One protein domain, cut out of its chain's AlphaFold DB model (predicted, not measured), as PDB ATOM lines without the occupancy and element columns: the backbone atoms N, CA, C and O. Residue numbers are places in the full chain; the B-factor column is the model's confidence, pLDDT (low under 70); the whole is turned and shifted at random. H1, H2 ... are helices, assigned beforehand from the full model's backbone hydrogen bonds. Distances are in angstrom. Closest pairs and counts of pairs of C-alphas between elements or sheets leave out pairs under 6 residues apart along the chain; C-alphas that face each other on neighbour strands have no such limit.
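What this domain is: This is residues 78 to 145 of the 237 residues of an uncharacterized protein of Candidatus Falkowbacteria bacterium (UniProt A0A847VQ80). Two helices, H2 and H3, fold back on each other as a narrow V that is closed at their short link, and H1 sticks out beyond the open side as a free arm, with residues 78 to 88 standing free. From the end of H3 the unnamed stretch of residues 133 to 145 crosses the mouth of the V towards H2. The printed part has 68 residues with three named helices, in the order H1, H2, H3, and no named strand; its class is all helix. It is loose, with a radius of gyration of the C-alphas of 14.6 A, and spans 51 by 22 by 16 A, the arm adding to the length.

Where its parts are: H1 is residues 78 to 90, 18.7 A from first to last C-alpha, and begins at C-alpha 78 at (-67.124, -69.570, 1.337). H2 is residues 94 to 110, 24.3 A long, and ends at C-alpha 110 at (-37.015, -36.962, -9.779). H3 is residues 117 to 132, 23.0 A long, and ends at C-alpha 132 at (-42.235, -58.060, 2.015).

How they stand to each other: H1 and H2 meet only through their link, a tight one of 3 residues. H1 and H3 are apart. H2 and H3 form a helical hairpin and run opposite ways at a shallow tilt of 26 degrees. They touch with residues 104 to 110 of H2 and 118 to 122 of H3 alone; their closest C-alphas, of Ala 107 and Ser 118, are 5.7 A apart. Every O i to N i+4 pair is within hydrogen-bond range in H1 and H2, and 11 of 12 are in H3.

The domain as a whole: The C-alphas farthest apart, of Gln 78 and Trp 115, are 51.0 A from each other. Without residues 78 to 88 the body spans 38 by 22 by 15 A. The printed part has no cut and no long link between its helices. The mean pLDDT of the printed part is 75.8, and residues 78 to 94 are under 70.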
ATOM      1  N   GLN A  78     -68.526 -69.593   1.761       62.66
ATOM      2  CA  GLN A  78     -67.124 -69.570   1.337       62.66
ATOM      3  C   GLN A  78     -66.783 -68.260   0.614       62.66
ATOM      4  O   GLN A  78     -65.806 -67.606   0.973       62.66
ATOM      5  N   ARG A  79     -67.652 -67.790  -0.294       58.41
ATOM      6  CA  ARG A  79     -67.469 -66.495  -0.978       58.41
ATOM      7  C   ARG A  79     -67.571 -65.297  -0.029       58.41
ATOM      8  O   ARG A  79     -66.821 -64.336  -0.167       58.41
ATOM      9  N   ALA A  80     -68.466 -65.350   0.957       55.94
ATOM     10  CA  ALA A  80     -68.584 -64.298   1.967       55.94
ATOM     11  C   ALA A  80     -67.371 -64.260   2.919       55.94
ATOM     12  O   ALA A  80     -66.903 -63.182   3.278       55.94
ATOM     13  N   GLY A  81     -66.831 -65.423   3.299       54.47
ATOM     14  CA  GLY A  81     -65.652 -65.533   4.162       54.47
ATOM     15  C   GLY A  81     -64.347 -65.094   3.491       54.47
ATOM     16  O   GLY A  81     -63.490 -64.510   4.155       54.47
ATOM     17  N   GLU A  82     -64.197 -65.326   2.182       52.81
ATOM     18  CA  GLU A  82     -63.068 -64.797   1.405       52.81
ATOM     19  C   GLU A  82     -63.134 -63.272   1.265       52.81
ATOM     20  O   GLU A  82     -62.131 -62.608   1.528       52.81
ATOM     21  N   ASN A  83     -64.315 -62.712   0.973       53.34
ATOM     22  CA  ASN A  83     -64.502 -61.262   0.846       53.34
ATOM     23  C   ASN A  83     -64.223 -60.509   2.162       53.34
ATOM     24  O   ASN A  83     -63.551 -59.476   2.162       53.34
ATOM     25  N   LEU A  84     -64.645 -61.059   3.306       50.44
ATOM     26  CA  LEU A  84     -64.374 -60.467   4.623       50.44
ATOM     27  C   LEU A  84     -62.893 -60.564   5.026       50.44
ATOM     28  O   LEU A  84     -62.358 -59.651   5.658       50.44
ATOM     29  N   LYS A  85     -62.191 -61.641   4.640       48.53
ATOM     30  CA  LYS A  85     -60.739 -61.765   4.863       48.53
ATOM     31  C   LYS A  85     -59.923 -60.824   3.973       48.53
ATOM     32  O   LYS A  85     -58.867 -60.373   4.420       48.53
ATOM     33  N   SER A  86     -60.382 -60.516   2.758       51.09
ATOM     34  CA  SER A  86     -59.749 -59.491   1.918       51.09
ATOM     35  C   SER A  86     -59.976 -58.080   2.462       51.09
ATOM     36  O   SER A  86     -59.011 -57.329   2.568       51.09
ATOM     37  N   GLU A  87     -61.187 -57.747   2.918       50.00
ATOM     38  CA  GLU A  87     -61.498 -56.406   3.443       50.00
ATOM     39  C   GLU A  87     -60.839 -56.117   4.803       50.00
ATOM     40  O   GLU A  87     -60.433 -54.986   5.077       50.00
ATOM     41  N   ALA A  88     -60.685 -57.125   5.669       44.78
ATOM     42  CA  ALA A  88     -60.034 -56.948   6.970       44.78
ATOM     43  C   ALA A  88     -58.502 -56.803   6.864       44.78
ATOM     44  O   ALA A  88     -57.892 -56.101   7.673       44.78
ATOM     45  N   LYS A  89     -57.865 -57.419   5.857       49.81
ATOM     46  CA  LYS A  89     -56.427 -57.235   5.583       49.81
ATOM     47  C   LYS A  89     -56.115 -55.918   4.875       49.81
ATOM     48  O   LYS A  89     -54.996 -55.425   4.980       49.81
ATOM     49  N   GLU A  90     -57.084 -55.335   4.179       51.97
ATOM     50  CA  GLU A  90     -56.891 -54.086   3.445       51.97
ATOM     51  C   GLU A  90     -56.778 -52.872   4.382       51.97
ATOM     52  O   GLU A  90     -56.023 -51.948   4.095       51.97
ATOM     53  N   LYS A  91     -57.432 -52.902   5.552       51.22
ATOM     54  CA  LYS A  91     -57.527 -51.748   6.466       51.22
ATOM     55  C   LYS A  91     -56.292 -51.479   7.336       51.22
ATOM     56  O   LYS A  91     -56.173 -50.377   7.858       51.22
ATOM     57  N   THR A  92     -55.363 -52.426   7.487       50.19
ATOM     58  CA  THR A  92     -54.174 -52.255   8.354       50.19
ATOM     59  C   THR A  92     -52.912 -51.809   7.607       50.19
ATOM     60  O   THR A  92     -51.983 -51.310   8.234       50.19
ATOM     61  N   GLY A  93     -52.876 -51.916   6.273       56.03
ATOM     62  CA  GLY A  93     -51.738 -51.480   5.448       56.03
ATOM     63  C   GLY A  93     -51.858 -50.068   4.856       56.03
ATOM     64  O   GLY A  93     -50.916 -49.589   4.229       56.03
ATOM     65  N   THR A  94     -52.994 -49.388   5.020       67.75
ATOM     66  CA  THR A  94     -53.325 -48.151   4.287       67.75
ATOM     67  C   THR A  94     -52.365 -46.969   4.485       67.75
ATOM     68  O   THR A  94     -52.024 -46.346   3.474       67.75
ATOM     69  N   PRO A  95     -51.865 -46.626   5.694       79.06
ATOM     70  CA  PRO A  95     -51.023 -45.439   5.842       79.06
ATOM     71  C   PRO A  95     -49.615 -45.653   5.277       79.06
ATOM     72  O   PRO A  95     -49.094 -44.780   4.586       79.06
ATOM     73  N   ILE A  96     -49.021 -46.831   5.508       82.00
ATOM     74  CA  ILE A  96     -47.681 -47.166   5.005       82.00
ATOM     75  C   ILE A  96     -47.712 -47.237   3.479       82.00
ATOM     76  O   ILE A  96     -46.881 -46.610   2.826       82.00
ATOM     77  N   LYS A  97     -48.733 -47.889   2.906       82.12
ATOM     78  CA  LYS A  97     -48.927 -47.941   1.451       82.12
ATOM     79  C   LYS A  97     -49.022 -46.549   0.835       82.12
ATOM     80  O   LYS A  97     -48.367 -46.283  -0.171       82.12
ATOM     81  N   LYS A  98     -49.779 -45.644   1.461       84.69
ATOM     82  CA  LYS A  98     -49.939 -44.261   0.992       84.69
ATOM     83  C   LYS A  98     -48.637 -43.458   1.070       84.69
ATOM     84  O   LYS A  98     -48.349 -42.679   0.168       84.69
ATOM     85  N   ALA A  99     -47.833 -43.664   2.111       88.75
ATOM     86  CA  ALA A  99     -46.511 -43.048   2.200       88.75
ATOM     87  C   ALA A  99     -45.574 -43.589   1.107       88.75
ATOM     88  O   ALA A  99     -44.927 -42.812   0.405       88.75
ATOM     89  N   THR A 100     -45.551 -44.911   0.906       86.38
ATOM     90  CA  THR A 100     -44.723 -45.535  -0.135       86.38
ATOM     91  C   THR A 100     -45.122 -45.098  -1.543       86.38
ATOM     92  O   THR A 100     -44.237 -44.814  -2.345       86.38
ATOM     93  N   SER A 101     -46.419 -44.939  -1.831       86.12
ATOM     94  CA  SER A 101     -46.890 -44.487  -3.147       86.12
ATOM     95  C   SER A 101     -46.544 -43.023  -3.426       86.12
ATOM     96  O   SER A 101     -46.171 -42.674  -4.545       86.12
ATOM     97  N   GLN A 102     -46.582 -42.155  -2.410       90.06
ATOM     98  CA  GLN A 102     -46.100 -40.779  -2.547       90.06
ATOM     99  C   GLN A 102     -44.594 -40.725  -2.809       90.06
ATOM    100  O   GLN A 102     -44.156 -39.958  -3.668       90.06
ATOM    101  N   LEU A 103     -43.813 -41.558  -2.112       89.56
ATOM    102  CA  LEU A 103     -42.371 -41.651  -2.333       89.56
ATOM    103  C   LEU A 103     -42.048 -42.157  -3.740       89.56
ATOM    104  O   LEU A 103     -41.149 -41.625  -4.385       89.56
ATOM    105  N   LEU A 104     -42.800 -43.143  -4.235       86.69
ATOM    106  CA  LEU A 104     -42.613 -43.678  -5.580       86.69
ATOM    107  C   LEU A 104     -42.944 -42.628  -6.641       86.69
ATOM    108  O   LEU A 104     -42.151 -42.382  -7.547       86.69
ATOM    109  N   LYS A 105     -44.052 -41.905  -6.465       89.38
ATOM    110  CA  LYS A 105     -44.432 -40.787  -7.335       89.38
ATOM    111  C   LYS A 105     -43.393 -39.664  -7.330       89.38
ATOM    112  O   LYS A 105     -43.147 -39.052  -8.369       89.38
ATOM    113  N   ALA A 106     -42.784 -39.383  -6.179       91.56
ATOM    114  CA  ALA A 106     -41.681 -38.433  -6.078       91.56
ATOM    115  C   ALA A 106     -40.433 -38.949  -6.813       91.56
ATOM    116  O   ALA A 106     -39.857 -38.207  -7.602       91.56
ATOM    117  N   ALA A 107     -40.076 -40.225  -6.639       89.25
ATOM    118  CA  ALA A 107     -38.950 -40.849  -7.330       89.25
ATOM    119  C   ALA A 107     -39.111 -40.796  -8.857       89.25
ATOM    120  O   ALA A 107     -38.180 -40.392  -9.548       89.25
ATOM    121  N   TRP A 108     -40.308 -41.087  -9.380       87.81
ATOM    122  CA  TRP A 108     -40.626 -40.945 -10.806       87.81
ATOM    123  C   TRP A 108     -40.451 -39.510 -11.317       87.81
ATOM    124  O   TRP A 108     -39.897 -39.301 -12.394       87.81
ATOM    125  N   LYS A 109     -40.872 -38.498 -10.549       90.50
ATOM    126  CA  LYS A 109     -40.671 -37.085 -10.924       90.50
ATOM    127  C   LYS A 109     -39.200 -36.677 -10.887       90.50
ATOM    128  O   LYS A 109     -38.758 -35.887 -11.717       90.50
ATOM    129  N   SER A 110     -38.447 -37.217  -9.935       90.75
ATOM    130  CA  SER A 110     -37.015 -36.962  -9.779       90.75
ATOM    131  C   SER A 110     -36.139 -37.815 -10.700       90.75
ATOM    132  O   SER A 110     -34.920 -37.638 -10.696       90.75
ATOM    133  N   LEU A 111     -36.719 -38.704 -11.516       84.62
ATOM    134  CA  LEU A 111     -35.979 -39.592 -12.419       84.62
ATOM    135  C   LEU A 111     -35.041 -38.827 -13.352       84.62
ATOM    136  O   LEU A 111     -33.862 -39.156 -13.473       84.62
ATOM    137  N   ILE A 112     -35.560 -37.748 -13.934       85.31
ATOM    138  CA  ILE A 112     -34.842 -36.919 -14.902       85.31
ATOM    139  C   ILE A 112     -33.798 -36.037 -14.209       85.31
ATOM    140  O   ILE A 112     -32.670 -35.934 -14.678       85.31
ATOM    141  N   SER A 113     -34.135 -35.427 -13.068       89.06
ATOM    142  CA  SER A 113     -33.219 -34.506 -12.380       89.06
ATOM    143  C   SER A 113     -32.054 -35.214 -11.689       89.06
ATOM    144  O   SER A 113     -30.997 -34.618 -11.513       89.06
ATOM    145  N   SER A 114     -32.233 -36.479 -11.304       86.19
ATOM    146  CA  SER A 114     -31.229 -37.271 -10.581       86.19
ATOM    147  C   SER A 114     -30.320 -38.105 -11.485       86.19
ATOM    148  O   SER A 114     -29.575 -38.936 -10.967       86.19
ATOM    149  N   TRP A 115     -30.377 -37.915 -12.811       83.38
ATOM    150  CA  TRP A 115     -29.533 -38.634 -13.779       83.38
ATOM    151  C   TRP A 115     -29.609 -40.166 -13.625       83.38
ATOM    152  O   TRP A 115     -28.623 -40.875 -13.803       83.38
ATOM    153  N   GLY A 116     -30.780 -40.689 -13.249       78.44
ATOM    154  CA  GLY A 116     -30.981 -42.125 -13.040       78.44
ATOM    155  C   GLY A 116     -30.575 -42.659 -11.660       78.44
ATOM    156  O   GLY A 116     -30.740 -43.848 -11.410       78.44
ATOM    157  N   LEU A 117     -30.133 -41.831 -10.706       82.12
ATOM    158  CA  LEU A 117     -29.864 -42.314  -9.340       82.12
ATOM    159  C   LEU A 117     -31.142 -42.827  -8.646       82.12
ATOM    160  O   LEU A 117     -31.133 -43.832  -7.940       82.12
ATOM    161  N   SER A 118     -32.277 -42.171  -8.889       87.50
ATOM    162  CA  SER A 118     -33.594 -42.613  -8.394       87.50
ATOM    163  C   SER A 118     -34.083 -43.924  -9.023       87.50
ATOM    164  O   SER A 118     -34.978 -44.567  -8.480       87.50
ATOM    165  N   LEU A 119     -33.466 -44.373 -10.115       82.75
ATOM    166  CA  LEU A 119     -33.749 -45.653 -10.767       82.75
ATOM    167  C   LEU A 119     -33.312 -46.823  -9.864       82.75
ATOM    168  O   LEU A 119     -34.047 -47.796  -9.707       82.75
ATOM    169  N   ILE A 120     -32.189 -46.665  -9.147       83.25
ATOM    170  CA  ILE A 120     -31.742 -47.601  -8.098       83.25
ATOM    171  C   ILE A 120     -32.790 -47.688  -6.982       83.25
ATOM    172  O   ILE A 120     -33.127 -48.779  -6.525       83.25
ATOM    173  N   TRP A 121     -33.347 -46.545  -6.568       85.12
ATOM    174  CA  TRP A 121     -34.397 -46.504  -5.549       85.12
ATOM    175  C   TRP A 121     -35.671 -47.232  -5.995       85.12
ATOM    176  O   TRP A 121     -36.231 -48.009  -5.222       85.12
ATOM    177  N   ILE A 122     -36.105 -47.036  -7.244       85.44
ATOM    178  CA  ILE A 122     -37.258 -47.747  -7.816       85.44
ATOM    179  C   ILE A 122     -37.004 -49.263  -7.830       85.44
ATOM    180  O   ILE A 122     -37.873 -50.018  -7.398       85.44
ATOM    181  N   ASN A 123     -35.807 -49.713  -8.225       84.00
ATOM    182  CA  ASN A 123     -35.438 -51.135  -8.199       84.00
ATOM    183  C   ASN A 123     -35.472 -51.725  -6.783       84.00
ATOM    184  O   ASN A 123     -36.039 -52.798  -6.570       84.00
ATOM    185  N   ILE A 124     -34.931 -51.004  -5.797       84.50
ATOM    186  CA  ILE A 124     -35.010 -51.405  -4.387       84.50
ATOM    187  C   ILE A 124     -36.475 -51.507  -3.947       84.50
ATOM    188  O   ILE A 124     -36.842 -52.463  -3.269       84.50
ATOM    189  N   HIS A 125     -37.333 -50.572  -4.357       84.50
ATOM    190  CA  HIS A 125     -38.753 -50.591  -4.011       84.50
ATOM    191  C   HIS A 125     -39.493 -51.799  -4.602       84.50
ATOM    192  O   HIS A 125     -40.261 -52.457  -3.900       84.50
ATOM    193  N   VAL A 126     -39.225 -52.130  -5.868       83.94
ATOM    194  CA  VAL A 126     -39.773 -53.320  -6.540       83.94
ATOM    195  C   VAL A 126     -39.311 -54.592  -5.824       83.94
ATOM    196  O   VAL A 126     -40.127 -55.464  -5.517       83.94
ATOM    197  N   PHE A 127     -38.018 -54.676  -5.496       83.50
ATOM    198  CA  PHE A 127     -37.444 -55.802  -4.764       83.50
ATOM    199  C   PHE A 127     -38.075 -55.958  -3.373       83.50
ATOM    200  O   PHE A 127     -38.531 -57.044  -3.013       83.50
ATOM    201  N   LEU A 128     -38.186 -54.867  -2.612       84.56
ATOM    202  CA  LEU A 128     -38.836 -54.852  -1.300       84.56
ATOM    203  C   LEU A 128     -40.313 -55.251  -1.393       84.56
ATOM    204  O   LEU A 128     -40.784 -56.016  -0.555       84.56
ATOM    205  N   GLY A 129     -41.032 -54.805  -2.426       83.81
ATOM    206  CA  GLY A 129     -42.411 -55.218  -2.684       83.81
ATOM    207  C   GLY A 129     -42.546 -56.718  -2.961       83.81
ATOM    208  O   GLY A 129     -43.529 -57.338  -2.549       83.81
ATOM    209  N   GLN A 130     -41.542 -57.328  -3.597       81.94
ATOM    210  CA  GLN A 130     -41.492 -58.772  -3.829       81.94
ATOM    211  C   GLN A 130     -41.143 -59.559  -2.555       81.94
ATOM    212  O   GLN A 130     -41.728 -60.617  -2.327       81.94
ATOM    213  N   VAL A 131     -40.239 -59.042  -1.714       83.25
ATOM    214  CA  VAL A 131     -39.785 -59.697  -0.471       83.25
ATOM    215  C   VAL A 131     -40.805 -59.565   0.664       83.25
ATOM    216  O   VAL A 131     -41.175 -60.556   1.287       83.25
ATOM    217  N   PHE A 132     -41.289 -58.351   0.930       83.50
ATOM    218  CA  PHE A 132     -42.235 -58.060   2.015       83.50
ATOM    219  C   PHE A 132     -43.704 -58.254   1.611       83.50
ATOM    220  O   PHE A 132     -44.604 -58.246   2.455       83.50
ATOM    221  N   GLY A 133     -43.954 -58.452   0.317       78.69
ATOM    222  CA  GLY A 133     -45.274 -58.693  -0.235       78.69
ATOM    223  C   GLY A 133     -46.160 -57.447  -0.315       78.69
ATOM    224  O   GLY A 133     -45.832 -56.340   0.115       78.69
ATOM    225  N   LYS A 134     -47.367 -57.661  -0.847       75.12
ATOM    226  CA  LYS A 134     -48.351 -56.627  -1.231       75.12
ATOM    227  C   LYS A 134     -49.000 -55.879  -0.055       75.12
ATOM    228  O   LYS A 134     -49.943 -55.113  -0.248       75.12
ATOM    229  N   ASN A 135     -48.588 -56.169   1.178       74.88
ATOM    230  CA  ASN A 135     -49.211 -55.622   2.386       74.88
ATOM    231  C   ASN A 135     -48.544 -54.323   2.843       74.88
ATOM    232  O   ASN A 135     -49.232 -53.470   3.396       74.88
ATOM    233  N   LEU A 136     -47.243 -54.161   2.590       77.94
ATOM    234  CA  LEU A 136     -46.487 -52.968   2.984       77.94
ATOM    235  C   LEU A 136     -46.244 -52.020   1.814       77.94
ATOM    236  O   LEU A 136     -46.241 -50.808   2.002       77.94
ATOM    237  N   PHE A 137     -46.105 -52.572   0.612       79.94
ATOM    238  CA  PHE A 137     -45.831 -51.806  -0.592       79.94
ATOM    239  C   PHE A 137     -47.078 -51.740  -1.466       79.94
ATOM    240  O   PHE A 137     -47.785 -52.738  -1.647       79.94
ATOM    241  N   CYS A 138     -47.368 -50.538  -1.961       75.56
ATOM    242  CA  CYS A 138     -48.364 -50.346  -3.005       75.56
ATOM    243  C   CYS A 138     -47.898 -51.106  -4.251       75.56
ATOM    244  O   CYS A 138     -46.693 -51.159  -4.517       75.56
ATOM    245  N   SER A 139     -48.821 -51.706  -5.008       76.94
ATOM    246  CA  SER A 139     -48.438 -52.156  -6.346       76.94
ATOM    247  C   SER A 139     -47.989 -50.916  -7.106       76.94
ATOM    248  O   SER A 139     -48.577 -49.845  -6.914       76.94
ATOM    249  N   LEU A 140     -46.973 -51.055  -7.960       71.69
ATOM    250  CA  LEU A 140     -46.688 -49.985  -8.903       71.69
ATOM    251  C   LEU A 140     -48.002 -49.675  -9.665       71.69
ATOM    252  O   LEU A 140     -48.902 -50.524  -9.755       71.69
ATOM    253  N   GLY A 141     -48.192 -48.419 -10.060       76.38
ATOM    254  CA  GLY A 141     -49.251 -48.063 -11.012       76.38
ATOM    255  C   GLY A 141     -50.589 -47.759 -10.361       76.38
ATOM    256  O   GLY A 141     -51.331 -46.898 -10.840       76.38
ATOM    257  N   GLU A 142     -50.864 -48.368  -9.204       76.81
ATOM    258  CA  GLU A 142     -52.003 -48.002  -8.357       76.81
ATOM    259  C   GLU A 142     -51.930 -46.534  -7.908       76.81
ATOM    260  O   GLU A 142     -52.966 -45.912  -7.705       76.81
ATOM    261  N   GLU A 143     -50.737 -45.937  -7.837       77.81
ATOM    262  CA  GLU A 143     -50.539 -44.513  -7.507       77.81
ATOM    263  C   GLU A 143     -51.055 -43.513  -8.558       77.81
ATOM    264  O   GLU A 143     -51.191 -42.315  -8.268       77.81
ATOM    265  N   TRP A 144     -51.314 -43.982  -9.781       82.06
ATOM    266  CA  TRP A 144     -51.829 -43.168 -10.885       82.06
ATOM    267  C   TRP A 144     -53.328 -43.357 -11.099       82.06
ATOM    268  O   TRP A 144     -53.961 -42.532 -11.757       82.06
ATOM    269  N   LEU A 145     -53.907 -44.404 -10.510       78.88
ATOM    270  CA  LEU A 145     -55.341 -44.646 -10.542       78.88
ATOM    271  C   LEU A 145     -56.020 -43.861  -9.405       78.88
ATOM    272  O   LEU A 145     -55.597 -43.959  -8.252       78.88
TER     273      LEU A 145